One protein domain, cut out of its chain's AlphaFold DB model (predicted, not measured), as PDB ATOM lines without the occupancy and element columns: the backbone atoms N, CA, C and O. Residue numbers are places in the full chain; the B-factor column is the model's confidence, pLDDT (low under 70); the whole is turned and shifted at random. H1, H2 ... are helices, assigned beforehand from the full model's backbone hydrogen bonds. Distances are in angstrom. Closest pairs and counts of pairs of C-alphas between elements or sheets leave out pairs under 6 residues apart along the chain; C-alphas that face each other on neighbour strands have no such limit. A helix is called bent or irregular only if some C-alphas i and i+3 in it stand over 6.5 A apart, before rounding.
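This is residues 87 to 152 of the 223 residues of the protein "FAM91_N domain-containing protein" of Malus baccata (UniProt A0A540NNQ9). A long helix, H2, makes one side of a small elongated domain, with H3 crossing over its first half, H4 near its last part, and H1 off its first end, turned crosswise. The packing is thin: H2 and H3 are the one pair of helices that touch. The printed part has 66 residues with four named helices, H1, H2, H3 and H4 in that order, and no named strand; the class is all helix. The whole is compact, with a radius of gyration of the C-alphas of 12.3 A, and spans 37 by 20 by 18 A.

H2, residues 105 to 118, is the longest helix by residues and measures 19.8 A from C-alpha 105 at (25.467, 25.901, 18.003) to C-alpha 118. H3 covers residues 128 to 138, 14.9 A. H4, residues 142 to 152, is 15.4 A long and ends with C-alpha 152 at (11.589, 6.699, 25.790). H1, residues 91 to 99, measures 12.7 A, begins with C-alpha 91 at (33.177, 28.274, 16.256), and is irregular: C-alphas 92 and 95 are 7.9 A apart.

H2 touches H3 with residues 105 to 110 alone; the closest C-alphas are those of Tyr 109 and Ala 134, 5.4 A apart. They run opposite ways at a steep tilt of 69.6 degrees, only just short of about perpendicular. H2 and H4 are close but not clearly touching, the closest C-alphas being those of Met 117 and Met 149 at 6.8 A; they run the same way at a steep tilt of 53 degrees. H1 and H2 are also close but not clearly touching, with the closest C-alphas, Cys 98 and Pro 105, 7.9 A apart, and stand about perpendicular at 84 degrees. H1 is apart from H3 and H4, and H3 and H4 are only just apart, at 8.4 A. Every O i to N i+4 pair is within hydrogen-bond range in H2, H3 and H4, and 3 of 5 are in H1.

The C-alphas farthest apart, those of Tyr 96 and Asn 150, are 37.0 A apart. The printed part has no cut. The links H1 to H2 and H3 to H4 are tight, and H2 to H3 is short. The mean pLDDT of the printed part is 80.4; residues 87, 93, 96 to 97, 100 to 103 and 152 are under 70.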
ATOM      1  N   GLN A  87      33.413  15.815  17.165       63.66
ATOM      2  CA  GLN A  87      34.465  16.515  17.927       63.66
ATOM      3  C   GLN A  87      34.214  17.958  18.417       63.66
ATOM      4  O   GLN A  87      34.692  18.229  19.514       63.66
ATOM      5  N   LEU A  88      33.510  18.865  17.712       72.75
ATOM      6  CA  LEU A  88      33.075  20.186  18.244       72.75
ATOM      7  C   LEU A  88      32.312  21.018  17.190       72.75
ATOM      8  O   LEU A  88      32.613  20.913  15.998       72.75
ATOM      9  N   PHE A  89      31.429  21.941  17.603       72.62
ATOM     10  CA  PHE A  89      30.905  22.976  16.698       72.62
ATOM     11  C   PHE A  89      32.052  23.874  16.173       72.62
ATOM     12  O   PHE A  89      32.889  24.327  16.961       72.62
ATOM     13  N   PRO A  90      32.128  24.177  14.859       75.50
ATOM     14  CA  PRO A  90      33.224  24.960  14.288       75.50
ATOM     15  C   PRO A  90      33.058  26.462  14.579       75.50
ATOM     16  O   PRO A  90      32.689  27.243  13.706       75.50
ATOM     17  N   TYR A  91      33.371  26.887  15.808       79.50
ATOM     18  CA  TYR A  91      33.177  28.274  16.256       79.50
ATOM     19  C   TYR A  91      33.932  29.326  15.426       79.50
ATOM     20  O   TYR A  91      33.427  30.423  15.221       79.50
ATOM     21  N   HIS A  92      35.104  28.986  14.884       70.62
ATOM     22  CA  HIS A  92      35.868  29.860  13.980       70.62
ATOM     23  C   HIS A  92      35.149  30.140  12.646       70.62
ATOM     24  O   HIS A  92      35.475  31.104  11.965       70.62
ATOM     25  N   LEU A  93      34.163  29.314  12.280       68.81
ATOM     26  CA  LEU A  93      33.284  29.498  11.123       68.81
ATOM     27  C   LEU A  93      31.851  29.847  11.557       68.81
ATOM     28  O   LEU A  93      30.935  29.773  10.741       68.81
ATOM     29  N   ALA A  94      31.629  30.205  12.830       73.12
ATOM     30  CA  ALA A  94      30.290  30.370  13.393       73.12
ATOM     31  C   ALA A  94      29.456  31.406  12.642       73.12
ATOM     32  O   ALA A  94      28.284  31.144  12.393       73.12
ATOM     33  N   GLU A  95      30.047  32.541  12.257       70.94
ATOM     34  CA  GLU A  95      29.348  33.575  11.488       70.94
ATOM     35  C   GLU A  95      28.767  32.985  10.200       70.94
ATOM     36  O   GLU A  95      27.576  33.124   9.922       70.94
ATOM     37  N   TYR A  96      29.581  32.230   9.468       66.81
ATOM     38  CA  TYR A  96      29.171  31.619   8.217       66.81
ATOM     39  C   TYR A  96      28.152  30.482   8.422       66.81
ATOM     40  O   TYR A  96      27.116  30.440   7.758       66.81
ATOM     41  N   VAL A  97      28.404  29.579   9.375       67.00
ATOM     42  CA  VAL A  97      27.522  28.438   9.677       67.00
ATOM     43  C   VAL A  97      26.159  28.916  10.187       67.00
ATOM     44  O   VAL A  97      25.119  28.418   9.752       67.00
ATOM     45  N   CYS A  98      26.127  29.931  11.049       73.88
ATOM     46  CA  CYS A  98      24.873  30.491  11.541       73.88
ATOM     47  C   CYS A  98      24.132  31.262  10.442       73.88
ATOM     48  O   CYS A  98      22.918  31.109  10.321       73.88
ATOM     49  N   ARG A  99      24.840  32.062   9.630       70.75
ATOM     50  CA  ARG A  99      24.230  32.902   8.587       70.75
ATOM     51  C   ARG A  99      23.708  32.080   7.413       70.75
ATOM     52  O   ARG A  99      22.558  32.254   7.017       70.75
ATOM     53  N   VAL A 100      24.529  31.188   6.859       61.75
ATOM     54  CA  VAL A 100      24.207  30.499   5.601       61.75
ATOM     55  C   VAL A 100      23.557  29.144   5.826       61.75
ATOM     56  O   VAL A 100      22.518  28.869   5.236       61.75
ATOM     57  N   MET A 101      24.087  28.314   6.727       59.00
ATOM     58  CA  MET A 101      23.432  27.035   7.026       59.00
ATOM     59  C   MET A 101      22.198  27.179   7.911       59.00
ATOM     60  O   MET A 101      21.440  26.220   8.054       59.00
ATOM     61  N   ARG A 102      22.002  28.347   8.538       68.25
ATOM     62  CA  ARG A 102      20.963  28.556   9.557       68.25
ATOM     63  C   ARG A 102      21.039  27.509  10.677       68.25
ATOM     64  O   ARG A 102      20.027  27.151  11.284       68.25
ATOM     65  N   VAL A 103      22.251  27.014  10.951       68.88
ATOM     66  CA  VAL A 103      22.539  26.062  12.026       68.88
ATOM     67  C   VAL A 103      23.209  26.827  13.151       68.88
ATOM     68  O   VAL A 103      24.349  27.268  13.034       68.88
ATOM     69  N   SER A 104      22.487  26.992  14.254       79.31
ATOM     70  CA  SER A 104      23.060  27.539  15.477       79.31
ATOM     71  C   SER A 104      23.845  26.458  16.233       79.31
ATOM     72  O   SER A 104      23.532  25.271  16.089       79.31
ATOM     73  N   PRO A 105      24.804  26.839  17.099       81.06
ATOM     74  CA  PRO A 105      25.467  25.901  18.003       81.06
ATOM     75  C   PRO A 105      24.458  25.073  18.808       81.06
ATOM     76  O   PRO A 105      24.592  23.861  18.902       81.06
ATOM     77  N   PHE A 106      23.391  25.712  19.305       83.25
ATOM     78  CA  PHE A 106      22.300  25.027  20.003       83.25
ATOM     79  C   PHE A 106      21.704  23.894  19.161       83.25
ATOM     80  O   PHE A 106      21.653  22.755  19.613       83.25
ATOM     81  N   ARG A 107      21.316  24.188  17.913       79.94
ATOM     82  CA  ARG A 107      20.716  23.187  17.029       79.94
ATOM     83  C   ARG A 107      21.685  22.056  16.697       79.94
ATOM     84  O   ARG A 107      21.284  20.903  16.731       79.94
ATOM     85  N   TYR A 108      22.950  22.381  16.451       81.00
ATOM     86  CA  TYR A 108      23.987  21.383  16.192       81.00
ATOM     87  C   TYR A 108      24.114  20.366  17.336       81.00
ATOM     88  O   TYR A 108      24.116  19.163  17.089       81.00
ATOM     89  N   TYR A 109      24.184  20.831  18.590       83.00
ATOM     90  CA  TYR A 109      24.304  19.929  19.738       83.00
ATOM     91  C   TYR A 109      23.000  19.180  20.045       83.00
ATOM     92  O   TYR A 109      23.065  18.030  20.475       83.00
ATOM     93  N   CYS A 110      21.830  19.773  19.782       83.50
ATOM     94  CA  CYS A 110      20.556  19.048  19.831       83.50
ATOM     95  C   CYS A 110      20.526  17.893  18.822       83.50
ATOM     96  O   CYS A 110      20.192  16.775  19.205       83.50
ATOM     97  N   ASP A 111      20.915  18.145  17.569       80.25
ATOM     98  CA  ASP A 111      20.939  17.129  16.511       80.25
ATOM     99  C   ASP A 111      21.952  16.013  16.844       80.25
ATOM    100  O   ASP A 111      21.647  14.834  16.682       80.25
ATOM    101  N   MET A 112      23.123  16.364  17.389       82.25
ATOM    102  CA  MET A 112      24.128  15.396  17.856       82.25
ATOM    103  C   MET A 112      23.594  14.510  18.990       82.25
ATOM    104  O   MET A 112      23.717  13.289  18.921       82.25
ATOM    105  N   ILE A 113      22.994  15.097  20.032       81.81
ATOM    106  CA  ILE A 113      22.414  14.329  21.145       81.81
ATOM    107  C   ILE A 113      21.287  13.426  20.636       81.81
ATOM    108  O   ILE A 113      21.226  12.256  21.010       81.81
ATOM    109  N   PHE A 114      20.422  13.945  19.763       82.38
ATOM    110  CA  PHE A 114      19.336  13.178  19.164       82.38
ATOM    111  C   PHE A 114      19.856  11.977  18.365       82.38
ATOM    112  O   PHE A 114      19.312  10.885  18.485       82.38
ATOM    113  N   GLU A 115      20.932  12.147  17.599       79.38
ATOM    114  CA  GLU A 115      21.572  11.069  16.842       79.38
ATOM    115  C   GLU A 115      22.141   9.973  17.760       79.38
ATOM    116  O   GLU A 115      21.960   8.783  17.500       79.38
ATOM    117  N   VAL A 116      22.773  10.359  18.873       82.06
ATOM    118  CA  VAL A 116      23.280   9.420  19.892       82.06
ATOM    119  C   VAL A 116      22.126   8.652  20.545       82.06
ATOM    120  O   VAL A 116      22.212   7.432  20.680       82.06
ATOM    121  N   MET A 117      21.018   9.330  20.875       82.12
ATOM    122  CA  MET A 117      19.802   8.684  21.397       82.12
ATOM    123  C   MET A 117      19.185   7.717  20.378       82.12
ATOM    124  O   MET A 117      18.854   6.584  20.720       82.12
ATOM    125  N   ARG A 118      19.062   8.149  19.117       79.50
ATOM    126  CA  ARG A 118      18.481   7.381  18.006       79.50
ATOM    127  C   ARG A 118      19.245   6.092  17.724       79.50
ATOM    128  O   ARG A 118      18.628   5.084  17.404       79.50
ATOM    129  N   ASN A 119      20.568   6.132  17.852       78.31
ATOM    130  CA  ASN A 119      21.446   4.977  17.661       78.31
ATOM    131  C   ASN A 119      21.667   4.172  18.960       78.31
ATOM    132  O   ASN A 119      22.553   3.316  19.003       78.31
ATOM    133  N   GLU A 120      20.903   4.472  20.019       80.88
ATOM    134  CA  GLU A 120      20.971   3.850  21.349       80.88
ATOM    135  C   GLU A 120      22.378   3.830  21.970       80.88
ATOM    136  O   GLU A 120      22.707   2.965  22.783       80.88
ATOM    137  N   GLN A 121      23.219   4.794  21.599       82.62
ATOM    138  CA  GLN A 121      24.576   4.887  22.115       82.62
ATOM    139  C   GLN A 121      24.578   5.540  23.503       82.62
ATOM    140  O   GLN A 121      23.765   6.431  23.780       82.62
ATOM    141  N   PRO A 122      25.487   5.132  24.406       85.25
ATOM    142  CA  PRO A 122      25.623   5.789  25.696       85.25
ATOM    143  C   PRO A 122      26.100   7.235  25.511       85.25
ATOM    144  O   PRO A 122      26.872   7.535  24.599       85.25
ATOM    145  N   TYR A 123      25.704   8.125  26.426       86.19
ATOM    146  CA  TYR A 123      26.155   9.525  26.427       86.19
ATOM    147  C   TYR A 123      27.687   9.648  26.459       86.19
ATOM    148  O   TYR A 123      28.246  10.575  25.883       86.19
ATOM    149  N   ASP A 124      28.370   8.667  27.057       86.31
ATOM    150  CA  ASP A 124      29.834   8.599  27.149       86.31
ATOM    151  C   ASP A 124      30.522   8.413  25.778       86.31
ATOM    152  O   ASP A 124      31.737   8.557  25.667       86.31
ATOM    153  N   SER A 125      29.763   8.119  24.715       83.88
ATOM    154  CA  SER A 125      30.274   8.120  23.336       83.88
ATOM    155  C   SER A 125      30.543   9.534  22.798       83.88
ATOM    156  O   SER A 125      31.272   9.692  21.817       83.88
ATOM    157  N   ILE A 126      29.985  10.568  23.439       84.44
ATOM    158  CA  ILE A 126      30.196  11.972  23.088       84.44
ATOM    159  C   ILE A 126      31.527  12.448  23.699       84.44
ATOM    160  O   ILE A 126      31.701  12.380  24.917       84.44
ATOM    161  N   PRO A 127      32.463  13.004  22.908       86.31
ATOM    162  CA  PRO A 127      33.707  13.566  23.417       86.31
ATOM    163  C   PRO A 127      33.476  14.652  24.468       86.31
ATOM    164  O   PRO A 127      32.614  15.512  24.302       86.31
ATOM    165  N   ASN A 128      34.304  14.665  25.516       87.88
ATOM    166  CA  ASN A 128      34.128  15.538  26.684       87.88
ATOM    167  C   ASN A 128      33.945  17.025  26.336       87.88
ATOM    168  O   ASN A 128      33.087  17.686  26.915       87.88
ATOM    169  N   PHE A 129      34.710  17.554  25.374       84.75
ATOM    170  CA  PHE A 129      34.578  18.952  24.941       84.75
ATOM    171  C   PHE A 129      33.214  19.232  24.290       84.75
ATOM    172  O   PHE A 129      32.607  20.268  24.555       84.75
ATOM    173  N   SER A 130      32.697  18.286  23.503       84.06
ATOM    174  CA  SER A 130      31.351  18.353  22.924       84.06
ATOM    175  C   SER A 130      30.268  18.200  23.989       84.06
ATOM    176  O   SER A 130      29.288  18.934  23.951       84.06
ATOM    177  N   ALA A 131      30.440  17.288  24.951       87.50
ATOM    178  CA  ALA A 131      29.485  17.063  26.036       87.50
ATOM    179  C   ALA A 131      29.372  18.280  26.968       87.50
ATOM    180  O   ALA A 131      28.269  18.675  27.339       87.50
ATOM    181  N   ALA A 132      30.497  18.923  27.295       89.19
ATOM    182  CA  ALA A 132      30.514  20.147  28.092       89.19
ATOM    183  C   ALA A 132      29.775  21.299  27.392       89.19
ATOM    184  O   ALA A 132      28.978  22.002  28.017       89.19
ATOM    185  N   ASP A 133      29.994  21.473  26.087       87.31
ATOM    186  CA  ASP A 133      29.288  22.488  25.306       87.31
ATOM    187  C   ASP A 133      27.809  22.162  25.113       87.31
ATOM    188  O   ASP A 133      26.967  23.054  25.224       87.31
ATOM    189  N   ALA A 134      27.481  20.892  24.885       86.31
ATOM    190  CA  ALA A 134      26.107  20.433  24.807       86.31
ATOM    191  C   ALA A 134      25.377  20.715  26.126       86.31
ATOM    192  O   ALA A 134      24.348  21.380  26.105       86.31
ATOM    193  N   LEU A 135      25.955  20.350  27.275       89.44
ATOM    194  CA  LEU A 135      25.407  20.678  28.592       89.44
ATOM    195  C   LEU A 135      25.215  22.193  28.768       89.44
ATOM    196  O   LEU A 135      24.153  22.635  29.198       89.44
ATOM    197  N   ARG A 136      26.212  23.006  28.401       89.25
ATOM    198  CA  ARG A 136      26.147  24.471  28.523       89.25
ATOM    199  C   ARG A 136      25.055  25.097  27.649       89.25
ATOM    200  O   ARG A 136      24.465  26.105  28.041       89.25
ATOM    201  N   LEU A 137      24.830  24.556  26.452       86.31
ATOM    202  CA  LEU A 137      23.924  25.131  25.455       86.31
ATOM    203  C   LEU A 137      22.502  24.572  25.546       86.31
ATOM    204  O   LEU A 137      21.553  25.339  25.403       86.31
ATOM    205  N   THR A 138      22.349  23.269  25.777       87.25
ATOM    206  CA  THR A 138      21.056  22.567  25.789       87.25
ATOM    207  C   THR A 138      20.559  22.249  27.197       87.25
ATOM    208  O   THR A 138      19.362  22.050  27.377       87.25
ATOM    209  N   GLY A 139      21.449  22.220  28.193       86.06
ATOM    210  CA  GLY A 139      21.137  21.773  29.554       86.06
ATOM    211  C   GLY A 139      21.150  20.251  29.728       86.06
ATOM    212  O   GLY A 139      20.979  19.777  30.846       86.06
ATOM    213  N   ILE A 140      21.383  19.479  28.660       85.69
ATOM    214  CA  ILE A 140      21.320  18.013  28.699       85.69
ATOM    215  C   ILE A 140      22.696  17.448  29.057       85.69
ATOM    216  O   ILE A 140      23.598  17.350  28.220       85.69
ATOM    217  N   GLY A 141      22.843  17.066  30.323       87.94
ATOM    218  CA  GLY A 141      23.986  16.302  30.819       87.94
ATOM    219  C   GLY A 141      23.771  14.792  30.733       87.94
ATOM    220  O   GLY A 141      22.737  14.313  30.275       87.94
ATOM    221  N   ARG A 142      24.740  14.031  31.252       89.12
ATOM    222  CA  ARG A 142      24.693  12.562  31.293       89.12
ATOM    223  C   ARG A 142      23.437  12.017  31.988       89.12
ATOM    224  O   ARG A 142      22.808  11.108  31.463       89.12
ATOM    225  N   ASN A 143      23.070  12.580  33.140       89.19
ATOM    226  CA  ASN A 143      21.916  12.114  33.922       89.19
ATOM    227  C   ASN A 143      20.594  12.424  33.208       89.19
ATOM    228  O   ASN A 143      19.788  11.525  33.008       89.19
ATOM    229  N   GLU A 144      20.438  13.656  32.711       87.56
ATOM    230  CA  GLU A 144      19.279  14.070  31.904       87.56
ATOM    231  C   GLU A 144      19.112  13.182  30.660       87.56
ATOM    232  O   GLU A 144      18.009  12.744  30.343       87.56
ATOM    233  N   PHE A 145      20.213  12.864  29.969       88.75
ATOM    234  CA  PHE A 145      20.192  11.969  28.813       88.75
ATOM    235  C   PHE A 145      19.699  10.564  29.179       88.75
ATOM    236  O   PHE A 145      18.855  10.012  28.475       88.75
ATOM    237  N   ILE A 146      20.221   9.984  30.266       87.94
ATOM    238  CA  ILE A 146      19.823   8.652  30.739       87.94
ATOM    239  C   ILE A 146      18.337   8.645  31.111       87.94
ATOM    240  O   ILE A 146      17.614   7.735  30.709       87.94
ATOM    241  N   ASP A 147      17.864   9.679  31.803       86.25
ATOM    242  CA  ASP A 147      16.460   9.804  32.193       86.25
ATOM    243  C   ASP A 147      15.537   9.910  30.973       86.25
ATOM    244  O   ASP A 147      14.500   9.247  30.922       86.25
ATOM    245  N   ILE A 148      15.922  10.696  29.961       85.00
ATOM    246  CA  ILE A 148      15.183  10.810  28.695       85.00
ATOM    247  C   ILE A 148      15.155   9.460  27.965       85.00
ATOM    248  O   ILE A 148      14.082   8.998  27.577       85.00
ATOM    249  N   MET A 149      16.301   8.789  27.829       82.31
ATOM    250  CA  MET A 149      16.395   7.476  27.182       82.31
ATOM    251  C   MET A 149      15.527   6.424  27.877       82.31
ATOM    252  O   MET A 149      14.811   5.672  27.214       82.31
ATOM    253  N   ASN A 150      15.542   6.392  29.209       83.12
ATOM    254  CA  ASN A 150      14.737   5.459  29.993       83.12
ATOM    255  C   ASN A 150      13.237   5.740  29.848       83.12
ATOM    256  O   ASN A 150      12.463   4.805  29.649       83.12
ATOM    257  N   LYS A 151      12.829   7.017  29.846       80.00
ATOM    258  CA  LYS A 151      11.439   7.425  29.566       80.00
ATOM    259  C   LYS A 151      10.989   7.032  28.155       80.00
ATOM    260  O   LYS A 151       9.844   6.622  27.967       80.00
ATOM    261  N   CYS A 152      11.872   7.132  27.160       69.56
ATOM    262  CA  CYS A 152      11.589   6.699  25.790       69.56
ATOM    263  C   CYS A 152      11.416   5.174  25.691       69.56
ATOM    264  O   CYS A 152      10.505   4.713  25.004       69.56
TER     265      CYS A 152